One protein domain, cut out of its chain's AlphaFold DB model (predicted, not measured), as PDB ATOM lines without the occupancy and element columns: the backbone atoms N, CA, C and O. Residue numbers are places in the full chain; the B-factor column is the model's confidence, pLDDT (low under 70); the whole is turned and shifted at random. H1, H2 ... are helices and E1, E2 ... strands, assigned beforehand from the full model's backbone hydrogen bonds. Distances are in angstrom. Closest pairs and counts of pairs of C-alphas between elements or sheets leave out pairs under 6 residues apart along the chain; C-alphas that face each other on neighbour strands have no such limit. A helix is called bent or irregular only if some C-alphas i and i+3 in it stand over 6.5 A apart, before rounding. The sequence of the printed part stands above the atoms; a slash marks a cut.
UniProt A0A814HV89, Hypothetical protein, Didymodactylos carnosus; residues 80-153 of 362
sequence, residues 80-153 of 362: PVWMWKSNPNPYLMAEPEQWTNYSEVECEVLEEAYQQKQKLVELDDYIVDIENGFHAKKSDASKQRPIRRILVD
ATOM      1  N   PRO A  80     -61.078  48.327 129.756       92.44
ATOM      2  CA  PRO A  80     -62.467  48.732 129.677       92.44
ATOM      3  C   PRO A  80     -62.679  49.605 128.444       92.44
ATOM      4  O   PRO A  80     -61.958  50.575 128.218       92.44
ATOM      5  N   VAL A  81     -63.681  49.248 127.649       92.88
ATOM      6  CA  VAL A  81     -64.134  50.029 126.501       92.88
ATOM      7  C   VAL A  81     -65.582  50.413 126.728       92.88
ATOM      8  O   VAL A  81     -66.429  49.580 127.074       92.88
ATOM      9  N   TRP A  82     -65.862  51.691 126.520       95.94
ATOM     10  CA  TRP A  82     -67.204  52.234 126.570       95.94
ATOM     11  C   TRP A  82     -67.773  52.302 125.156       95.94
ATOM     12  O   TRP A  82     -67.104  52.719 124.210       95.94
ATOM     13  N   MET A  83     -69.036  51.914 125.011       96.94
ATOM     14  CA  MET A  83     -69.764  51.967 123.746       96.94
ATOM     15  C   MET A  83     -71.128  52.619 123.942       96.94
ATOM     16  O   MET A  83     -71.708  52.533 125.024       96.94
ATOM     17  N   TRP A  84     -71.684  53.177 122.874       97.12
ATOM     18  CA  TRP A  84     -73.056  53.676 122.821       97.12
ATOM     19  C   TRP A  84     -73.823  53.046 121.655       97.12
ATOM     20  O   TRP A  84     -73.240  52.656 120.639       97.12
ATOM     21  N   LYS A  85     -75.142  52.905 121.808       96.75
ATOM     22  CA  LYS A  85     -75.999  52.260 120.805       96.75
ATOM     23  C   LYS A  85     -76.288  53.225 119.651       96.75
ATOM     24  O   LYS A  85     -77.005  54.221 119.810       96.75
ATOM     25  N   SER A  86     -75.730  52.934 118.481       95.06
ATOM     26  CA  SER A  86     -75.666  53.841 117.333       95.06
ATOM     27  C   SER A  86     -76.777  53.682 116.299       95.06
ATOM     28  O   SER A  86     -76.868  54.510 115.393       95.06
ATOM     29  N   ASN A  87     -77.699  52.728 116.488       95.00
ATOM     30  CA  ASN A  87     -78.903  52.589 115.661       95.00
ATOM     31  C   ASN A  87     -79.633  53.941 115.473       95.00
ATOM     32  O   ASN A  87     -79.728  54.716 116.435       95.00
ATOM     33  N   PRO A  88     -80.217  54.235 114.293       92.88
ATOM     34  CA  PRO A  88     -81.010  55.451 114.082       92.88
ATOM     35  C   PRO A  88     -82.107  55.632 115.138       92.88
ATOM     36  O   PRO A  88     -82.286  56.735 115.653       92.88
ATOM     37  N   ASN A  89     -82.764  54.531 115.518       93.19
ATOM     38  CA  ASN A  89     -83.624  54.453 116.692       93.19
ATOM     39  C   ASN A  89     -83.084  53.382 117.663       93.19
ATOM     40  O   ASN A  89     -83.268  52.190 117.415       93.19
ATOM     41  N   PRO A  90     -82.435  53.770 118.777       92.12
ATOM     42  CA  PRO A  90     -81.783  52.824 119.686       92.12
ATOM     43  C   PRO A  90     -82.754  51.933 120.478       92.12
ATOM     44  O   PRO A  90     -82.311  50.971 121.110       92.12
ATOM     45  N   TYR A  91     -84.058  52.222 120.429       93.00
ATOM     46  CA  TYR A  91     -85.094  51.509 121.181       93.00
ATOM     47  C   TYR A  91     -85.912  50.527 120.329       93.00
ATOM     48  O   TYR A  91     -86.720  49.775 120.875       93.00
ATOM     49  N   LEU A  92     -85.714  50.490 119.006       92.69
ATOM     50  CA  LEU A  92     -86.352  49.483 118.155       92.69
ATOM     51  C   LEU A  92     -85.629  48.140 118.295       92.69
ATOM     52  O   LEU A  92     -84.465  48.013 117.935       92.69
ATOM     53  N   MET A  93     -86.343  47.120 118.774       90.31
ATOM     54  CA  MET A  93     -85.809  45.754 118.912       90.31
ATOM     55  C   MET A  93     -85.743  44.976 117.589       90.31
ATOM     56  O   MET A  93     -85.163  43.898 117.544       90.31
ATOM     57  N   ALA A  94     -86.367  45.488 116.524       92.50
ATOM     58  CA  ALA A  94     -86.433  44.801 115.235       92.50
ATOM     59  C   ALA A  94     -85.118  44.875 114.439       92.50
ATOM     60  O   ALA A  94     -84.900  44.058 113.546       92.50
ATOM     61  N   GLU A  95     -84.252  45.843 114.742       90.75
ATOM     62  CA  GLU A  95     -82.969  46.008 114.065       90.75
ATOM     63  C   GLU A  95     -81.844  45.324 114.856       90.75
ATOM     64  O   GLU A  95     -81.845  45.377 116.090       90.75
ATOM     65  N   PRO A  96     -80.851  44.719 114.177       93.38
ATOM     66  CA  PRO A  96     -79.629  44.270 114.830       93.38
ATOM     67  C   PRO A  96     -78.990  45.412 115.625       93.38
ATOM     68  O   PRO A  96     -78.922  46.551 115.154       93.38
ATOM     69  N   GLU A  97     -78.514  45.116 116.832       94.88
ATOM     70  CA  GLU A  97     -77.869  46.134 117.652       94.88
ATOM     71  C   GLU A  97     -76.576  46.621 117.002       94.88
ATOM     72  O   GLU A  97     -75.691  45.830 116.673       94.88
ATOM     73  N   GLN A  98     -76.456  47.938 116.865       93.25
ATOM     74  CA  GLN A  98     -75.239  48.597 116.421       93.25
ATOM     75  C   GLN A  98     -74.658  49.354 117.606       93.25
ATOM     76  O   GLN A  98     -75.336  50.168 118.234       93.25
ATOM     77  N   TRP A  99     -73.407  49.047 117.934       94.25
ATOM     78  CA  TRP A  99     -72.675  49.669 119.028       94.25
ATOM     79  C   TRP A  99     -71.439  50.350 118.458       94.25
ATOM     80  O   TRP A  99     -70.679  49.734 117.715       94.25
ATOM     81  N   THR A 100     -71.241  51.610 118.822       91.00
ATOM     82  CA  THR A 100     -70.083  52.405 118.419       91.00
ATOM     83  C   THR A 100     -69.260  52.724 119.656       91.00
ATOM     84  O   THR A 100     -69.817  53.065 120.699       91.00
ATOM     85  N   ASN A 101     -67.940  52.579 119.555       91.06
ATOM     86  CA  ASN A 101     -67.033  52.928 120.643       91.06
ATOM     87  C   ASN A 101     -67.072  54.440 120.889       91.06
ATOM     88  O   ASN A 101     -67.190  55.233 119.950       91.06
ATOM     89  N   TYR A 102     -66.951  54.838 122.151       92.38
ATOM     90  CA  TYR A 102     -66.447  56.175 122.443       92.38
ATOM     91  C   TYR A 102     -64.994  56.276 121.983       92.38
ATOM     92  O   TYR A 102     -64.307  55.261 121.829       92.38
ATOM     93  N   SER A 103     -64.517  57.497 121.763       85.00
ATOM     94  CA  SER A 103     -63.088  57.679 121.526       85.00
ATOM     95  C   SER A 103     -62.281  57.273 122.758       85.00
ATOM     96  O   SER A 103     -62.795  57.158 123.867       85.00
ATOM     97  N   GLU A 104     -60.997  57.031 122.555       78.69
ATOM     98  CA  GLU A 104     -60.094  56.517 123.578       78.69
ATOM     99  C   GLU A 104     -60.066  57.368 124.859       78.69
ATOM    100  O   GLU A 104     -60.325  56.853 125.941       78.69
ATOM    101  N   VAL A 105     -59.862  58.684 124.735       78.81
ATOM    102  CA  VAL A 105     -59.852  59.578 125.905       78.81
ATOM    103  C   VAL A 105     -61.247  59.701 126.512       78.81
ATOM    104  O   VAL A 105     -61.371  59.783 127.724       78.81
ATOM    105  N   GLU A 106     -62.319  59.649 125.713       90.88
ATOM    106  CA  GLU A 106     -63.673  59.575 126.279       90.88
ATOM    107  C   GLU A 106     -63.853  58.282 127.088       90.88
ATOM    108  O   GLU A 106     -64.442  58.325 128.161       90.88
ATOM    109  N   CYS A 107     -63.315  57.146 126.629       92.38
ATOM    110  CA  CYS A 107     -63.316  55.905 127.403       92.38
ATOM    111  C   CYS A 107     -62.518  56.050 128.702       92.38
ATOM    112  O   CYS A 107     -62.972  55.541 129.720       92.38
ATOM    113  N   GLU A 108     -61.371  56.731 128.688       88.88
ATOM    114  CA  GLU A 108     -60.562  56.984 129.890       88.88
ATOM    115  C   GLU A 108     -61.283  57.892 130.884       88.88
ATOM    116  O   GLU A 108     -61.381  57.548 132.059       88.88
ATOM    117  N   VAL A 109     -61.868  58.992 130.408       92.12
ATOM    118  CA  VAL A 109     -62.664  59.916 131.226       92.12
ATOM    119  C   VAL A 109     -63.877  59.197 131.826       92.12
ATOM    120  O   VAL A 109     -64.159  59.336 133.016       92.12
ATOM    121  N   LEU A 110     -64.589  58.395 131.027       96.19
ATOM    122  CA  LEU A 110     -65.729  57.606 131.500       96.19
ATOM    123  C   LEU A 110     -65.307  56.516 132.486       96.19
ATOM    124  O   LEU A 110     -66.008  56.279 133.469       96.19
ATOM    125  N   GLU A 111     -64.173  55.861 132.251       96.50
ATOM    126  CA  GLU A 111     -63.648  54.841 133.153       96.50
ATOM    127  C   GLU A 111     -63.193  55.443 134.486       96.50
ATOM    128  O   GLU A 111     -63.534  54.899 135.536       96.50
ATOM    129  N   GLU A 112     -62.491  56.576 134.470       93.81
ATOM    130  CA  GLU A 112     -62.106  57.299 135.685       93.81
ATOM    131  C   GLU A 112     -63.350  57.708 136.487       93.81
ATOM    132  O   GLU A 112     -63.451  57.431 137.686       93.81
ATOM    133  N   ALA A 113     -64.339  58.301 135.818       96.69
ATOM    134  CA  ALA A 113     -65.595  58.694 136.442       96.69
ATOM    135  C   ALA A 113     -66.359  57.495 137.029       96.69
ATOM    136  O   ALA A 113     -66.872  57.573 138.149       96.69
ATOM    137  N   TYR A 114     -66.386  56.365 136.316       97.38
ATOM    138  CA  TYR A 114     -66.975  55.115 136.792       97.38
ATOM    139  C   TYR A 114     -66.264  54.590 138.048       97.38
ATOM    140  O   TYR A 114     -66.923  54.256 139.037       97.38
ATOM    141  N   GLN A 115     -64.927  54.583 138.061       95.94
ATOM    142  CA  GLN A 115     -64.130  54.178 139.225       95.94
ATOM    143  C   GLN A 115     -64.361  55.098 140.433       95.94
ATOM    144  O   GLN A 115     -64.440  54.627 141.571       95.94
ATOM    145  N   GLN A 116     -64.554  56.395 140.185       97.31
ATOM    146  CA  GLN A 116     -64.898  57.395 141.199       97.31
ATOM    147  C   GLN A 116     -66.388  57.396 141.589       97.31
ATOM    148  O   GLN A 116     -66.794  58.177 142.451       97.31
ATOM    149  N   LYS A 117     -67.208  56.512 140.999       97.69
ATOM    150  CA  LYS A 117     -68.664  56.424 141.215       97.69
ATOM    151  C   LYS A 117     -69.401  57.736 140.919       97.69
ATOM    152  O   LYS A 117     -70.399  58.058 141.571       97.69
ATOM    153  N   GLN A 118     -68.911  58.504 139.951       97.81
ATOM    154  CA  GLN A 118     -69.615  59.674 139.449       97.81
ATOM    155  C   GLN A 118     -70.848  59.230 138.651       97.81
ATOM    156  O   GLN A 118     -70.812  58.241 137.922       97.81
ATOM    157  N   LYS A 119     -71.955  59.964 138.803       98.12
ATOM    158  CA  LYS A 119     -73.223  59.650 138.123       98.12
ATOM    159  C   LYS A 119     -73.272  60.226 136.712       98.12
ATOM    160  O   LYS A 119     -73.716  59.556 135.788       98.12
ATOM    161  N   LEU A 120     -72.814  61.467 136.565       97.88
ATOM    162  CA  LEU A 120     -72.875  62.238 135.330       97.88
ATOM    163  C   LEU A 120     -71.470  62.660 134.917       97.88
ATOM    164  O   LEU A 120     -70.716  63.172 135.743       97.88
ATOM    165  N   VAL A 121     -71.164  62.494 133.635       97.31
ATOM    166  CA  VAL A 121     -69.923  62.938 133.002       97.31
ATOM    167  C   VAL A 121     -70.270  63.844 131.837       97.31
ATOM    168  O   VAL A 121     -71.084  63.497 130.981       97.31
ATOM    169  N   GLU A 122     -69.653  65.017 131.796       96.38
ATOM    170  CA  GLU A 122     -69.806  65.947 130.688       96.38
ATOM    171  C   GLU A 122     -68.671  65.733 129.677       96.38
ATOM    172  O   GLU A 122     -67.507  65.971 129.986       96.38
ATOM    173  N   LEU A 123     -69.015  65.273 128.474       93.88
ATOM    174  CA  LEU A 123     -68.114  65.204 127.316       93.88
ATOM    175  C   LEU A 123     -68.364  66.416 126.404       93.88
ATOM    176  O   LEU A 123     -69.268  67.199 126.685       93.88
ATOM    177  N   ASP A 124     -67.623  66.586 125.306       87.69
ATOM    178  CA  ASP A 124     -67.731  67.770 124.425       87.69
ATOM    179  C   ASP A 124     -69.190  68.076 124.019       87.69
ATOM    180  O   ASP A 124     -69.756  69.110 124.391       87.69
ATOM    181  N   ASP A 125     -69.835  67.133 123.328       91.62
ATOM    182  CA  ASP A 125     -71.181  67.293 122.753       91.62
ATOM    183  C   ASP A 125     -72.296  66.593 123.550       91.62
ATOM    184  O   ASP A 125     -73.486  66.737 123.230       91.62
ATOM    185  N   TYR A 126     -71.934  65.826 124.580       95.31
ATOM    186  CA  TYR A 126     -72.842  64.908 125.268       95.31
ATOM    187  C   TYR A 126     -72.708  64.993 126.785       95.31
ATOM    188  O   TYR A 126     -71.660  65.341 127.319       95.31
ATOM    189  N   ILE A 127     -73.782  64.626 127.473       97.44
ATOM    190  CA  ILE A 127     -73.767  64.297 128.898       97.44
ATOM    191  C   ILE A 127     -74.018  62.796 128.998       97.44
ATOM    192  O   ILE A 127     -74.964  62.285 128.392       97.44
ATOM    193  N   VAL A 128     -73.156  62.095 129.725       98.12
ATOM    194  CA  VAL A 128     -73.217  60.650 129.932       98.12
ATOM    195  C   VAL A 128     -73.659  60.374 131.360       98.12
ATOM    196  O   VAL A 128     -73.001  60.788 132.309       98.12
ATOM    197  N   ASP A 129     -74.781  59.682 131.503       98.12
ATOM    198  CA  ASP A 129     -75.284  59.159 132.765       98.12
ATOM    199  C   ASP A 129     -74.808  57.712 132.925       98.12
ATOM    200  O   ASP A 129     -75.355  56.777 132.332       98.12
ATOM    201  N   ILE A 130     -73.725  57.551 133.687       98.00
ATOM    202  CA  ILE A 130     -73.070  56.260 133.925       98.00
ATOM    203  C   ILE A 130     -73.962  55.352 134.776       98.00
ATOM    204  O   ILE A 130     -74.006  54.146 134.541       98.00
ATOM    205  N   GLU A 131     -74.680  55.921 135.749       97.31
ATOM    206  CA  GLU A 131     -75.525  55.165 136.682       97.31
ATOM    207  C   GLU A 131     -76.739  54.566 135.968       97.31
ATOM    208  O   GLU A 131     -77.060  53.394 136.166       97.31
ATOM    209  N   ASN A 132     -77.386  55.355 135.107       97.75
ATOM    210  CA  ASN A 132     -78.567  54.917 134.368       97.75
ATOM    211  C   ASN A 132     -78.245  54.321 132.987       97.75
ATOM    212  O   ASN A 132     -79.137  53.794 132.318       97.75
ATOM    213  N   GLY A 133     -76.985  54.379 132.553       97.50
ATOM    214  CA  GLY A 133     -76.519  53.712 131.344       97.50
ATOM    215  C   GLY A 133     -77.014  54.355 130.048       97.50
ATOM    216  O   GLY A 133     -77.357  53.639 129.103       97.50
ATOM    217  N   PHE A 134     -77.021  55.686 129.955       97.06
ATOM    218  CA  PHE A 134     -77.332  56.390 128.708       97.06
ATOM    219  C   PHE A 134     -76.488  57.653 128.513       97.06
ATOM    220  O   PHE A 134     -75.967  58.226 129.460       97.06
ATOM    221  N   HIS A 135     -76.385  58.132 127.275       96.88
ATOM    222  CA  HIS A 135     -75.890  59.476 126.973       96.88
ATOM    223  C   HIS A 135     -76.935  60.291 126.216       96.88
ATOM    224  O   HIS A 135     -77.767  59.735 125.498       96.88
ATOM    225  N   ALA A 136     -76.892  61.610 126.368       97.00
ATOM    226  CA  ALA A 136     -77.774  62.545 125.683       97.00
ATOM    227  C   ALA A 136     -76.960  63.681 125.067       97.00
ATOM    228  O   ALA A 136     -75.966  64.131 125.640       97.00
ATOM    229  N   LYS A 137     -77.380  64.170 123.899       95.44
ATOM    230  CA  LYS A 137     -76.728  65.321 123.269       95.44
ATOM    231  C   LYS A 137     -77.048  66.589 124.062       95.44
ATOM    232  O   LYS A 137     -78.214  66.842 124.352       95.44
ATOM    233  N   LYS A 138     -76.055  67.441 124.339       95.75
ATOM    234  CA  LYS A 138     -76.265  68.706 125.078       95.75
ATOM    235  C   LYS A 138     -77.283  69.629 124.409       95.75
ATOM    236  O   LYS A 138     -78.054  70.302 125.080       95.75
ATOM    237  N   SER A 139     -77.295  69.639 123.077       95.25
ATOM    238  CA  SER A 139     -78.246  70.429 122.281       95.25
ATOM    239  C   SER A 139     -79.655  69.835 122.226       95.25
ATOM    240  O   SER A 139     -80.576  70.532 121.812       95.25
ATOM    241  N   ASP A 140     -79.835  68.565 122.601       95.12
ATOM    242  CA  ASP A 140     -81.117  67.868 122.518       95.12
ATOM    243  C   ASP A 140     -81.170  66.703 123.519       95.12
ATOM    244  O   ASP A 140     -80.851  65.553 123.198       95.12
ATOM    245  N   ALA A 141     -81.602  67.012 124.744       93.56
ATOM    246  CA  ALA A 141     -81.694  66.045 125.836       93.56
ATOM    247  C   ALA A 141     -82.703  64.909 125.574       93.56
ATOM    248  O   ALA A 141     -82.661  63.888 126.258       93.56
ATOM    249  N   SER A 142     -83.598  65.061 124.585       92.94
ATOM    250  CA  SER A 142     -84.562  64.016 124.214       92.94
ATOM    251  C   SER A 142     -83.917  62.868 123.433       92.94
ATOM    252  O   SER A 142     -84.423  61.744 123.433       92.94
ATOM    253  N   LYS A 143     -82.766  63.116 122.794       93.62
ATOM    254  CA  LYS A 143     -82.016  62.116 122.027       93.62
ATOM    255  C   LYS A 143     -81.071  61.335 122.929       93.62
ATOM    256  O   LYS A 143     -79.851  61.464 122.834       93.62
ATOM    257  N   GLN A 144     -81.661  60.520 123.795       96.81
ATOM    258  CA  GLN A 144     -80.927  59.605 124.659       96.81
ATOM    259  C   GLN A 144     -80.568  58.322 123.916       96.81
ATOM    260  O   GLN A 144     -81.387  57.797 123.151       96.81
ATOM    261  N   ARG A 145     -79.377  57.783 124.174       97.31
ATOM    262  CA  ARG A 145     -78.966  56.468 123.671       97.31
ATOM    263  C   ARG A 145     -78.339  55.638 124.791       97.31
ATOM    264  O   ARG A 145     -77.572  56.198 125.570       97.31
ATOM    265  N   PRO A 146     -78.627  54.330 124.871       98.00
ATOM    266  CA  PRO A 146     -77.978  53.441 125.826       98.00
ATOM    267  C   PRO A 146     -76.459  53.411 125.651       98.00
ATOM    268  O   PRO A 146     -75.962  53.447 124.521       98.00
ATOM    269  N   ILE A 147     -75.745  53.273 126.762       98.25
ATOM    270  CA  ILE A 147     -74.301  53.031 126.800       98.25
ATOM    271  C   ILE A 147     -74.028  51.689 127.469       98.25
ATOM    272  O   ILE A 147     -74.864  51.158 128.202       98.25
ATOM    273  N   ARG A 148     -72.840  51.138 127.245       97.56
ATOM    274  CA  ARG A 148     -72.353  49.983 127.997       97.56
ATOM    275  C   ARG A 148     -70.847  50.031 128.159       97.56
ATOM    276  O   ARG A 148     -70.137  50.532 127.289       97.56
ATOM    277  N   ARG A 149     -70.385  49.420 129.242       97.06
ATOM    278  CA  ARG A 149     -68.982  49.116 129.501       97.06
ATOM    279  C   ARG A 149     -68.740  47.646 129.195       97.06
ATOM    280  O   ARG A 149     -69.461  46.789 129.705       97.06
ATOM    281  N   ILE A 150     -67.731  47.352 128.390       95.25
ATOM    282  CA  ILE A 150     -67.263  45.988 128.138       95.25
ATOM    283  C   ILE A 150     -65.781  45.888 128.481       95.25
ATOM    284  O   ILE A 150     -65.055  46.877 128.426       95.25
ATOM    285  N   LEU A 151     -65.338  44.695 128.856       92.56
ATOM    286  CA  LEU A 151     -63.925  44.386 129.024       92.56
ATOM    287  C   LEU A 151     -63.442  43.759 127.721       92.56
ATOM    288  O   LEU A 151     -63.986  42.743 127.281       92.56
ATOM    289  N   VAL A 152     -62.493  44.417 127.063       86.81
ATOM    290  CA  VAL A 152     -61.938  43.947 125.796       86.81
ATOM    291  C   VAL A 152     -60.599  43.289 126.081       86.81
ATOM    292  O   VAL A 152     -59.766  43.828 126.813       86.81
ATOM    293  N   ASP A 153     -60.405  42.104 125.504       79.00
ATOM    294  CA  ASP A 153     -59.114  41.430 125.535       79.00
ATOM    295  C   ASP A 153     -58.095  42.350 124.837       79.00
ATOM    296  O   ASP A 153     -58.290  42.667 123.666       79.00
TER     297      ASP A 153
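What this domain is: This is residues 80 to 153 of the 362 residues of the protein "Hypothetical protein" of Didymodactylos carnosus (UniProt A0A814HV89). A strongly twisted sheet of six strands curls round one helix, H1, which packs on one of its faces, mostly against E1 and E3. The long, bent strand E6 runs through the middle of the sheet and joins its two parts, E2 and E1 on one side and E5, E4 and E3 on the other, while the long loop of residues 86 to 98 reaches away from H1. The printed part has 74 residues, with the named elements E1, E2, H1, E3, E4, E5 and E6 along the chain; the sheet order is E2, E1, E6, E5, E4, E3, all antiparallel. The class is mixed, helices and strands, in two layers, the helix on one face of the sheet. The whole is compact, with a radius of gyration of the C-alphas of 12.0 A, and spans 35 by 33 by 19 A.

Where its parts are: The longest strand, E6, holds residues 140 to 152 and measures 30.8 A from first to last C-alpha, ending with C-alpha 152 at (-61.938, 43.947, 125.796). E1, residues 80 to 85, is 16.6 A long and begins with C-alpha 80 at (-62.467, 48.732, 129.677). E2 is residues 99 to 101, E5 residues 134 to 137, E4 residues 126 to 129 and E3 residues 120 to 122. H1, residues 104 to 115, is 16.3 A long and begins with C-alpha 104 at (-60.094, 56.517, 123.578).

How they stand to each other: E6 bends by 71 degrees at residue 143, and its pairing is staggered: residues 140 to 146 pair with E5, residues 147 to 151 with E1. E6 and E1 are antiparallel at 144 degrees, with N 83 and O 148 2.9 A apart. The edge strand E2 forms a hairpin with E1, with N 100 and O 84 2.9 A apart. E3, E4, E5 and E6 form a meander, each strand the antiparallel neighbour of the one before; within hydrogen-bond range are N 145 and O 135 across E6 and E5, 2.9 A apart, N 136 and O 127 across E5 and E4, 2.9 A apart, and N 121 and O 128 across E4 and E3, the other edge strand, 2.8 A apart. H1 is on the sheet: its closest C-alphas to E1 are those of Cys 107 and Trp 82, 5.4 A, and to E3 those of Leu 110 and Val 121, 6.9 A. In H1 every O i to N i+4 pair is within hydrogen-bond range. E2 and E3 are apart.

The domain as a whole: The two C-alphas farthest apart, those of Ala 94 and Gln 116, are 36.0 A apart. The printed part has no cut. The link from E1 to E2, 13 residues, is long; the other links are tight. The mean pLDDT of the printed part is 94.0, and no printed residue is under 70.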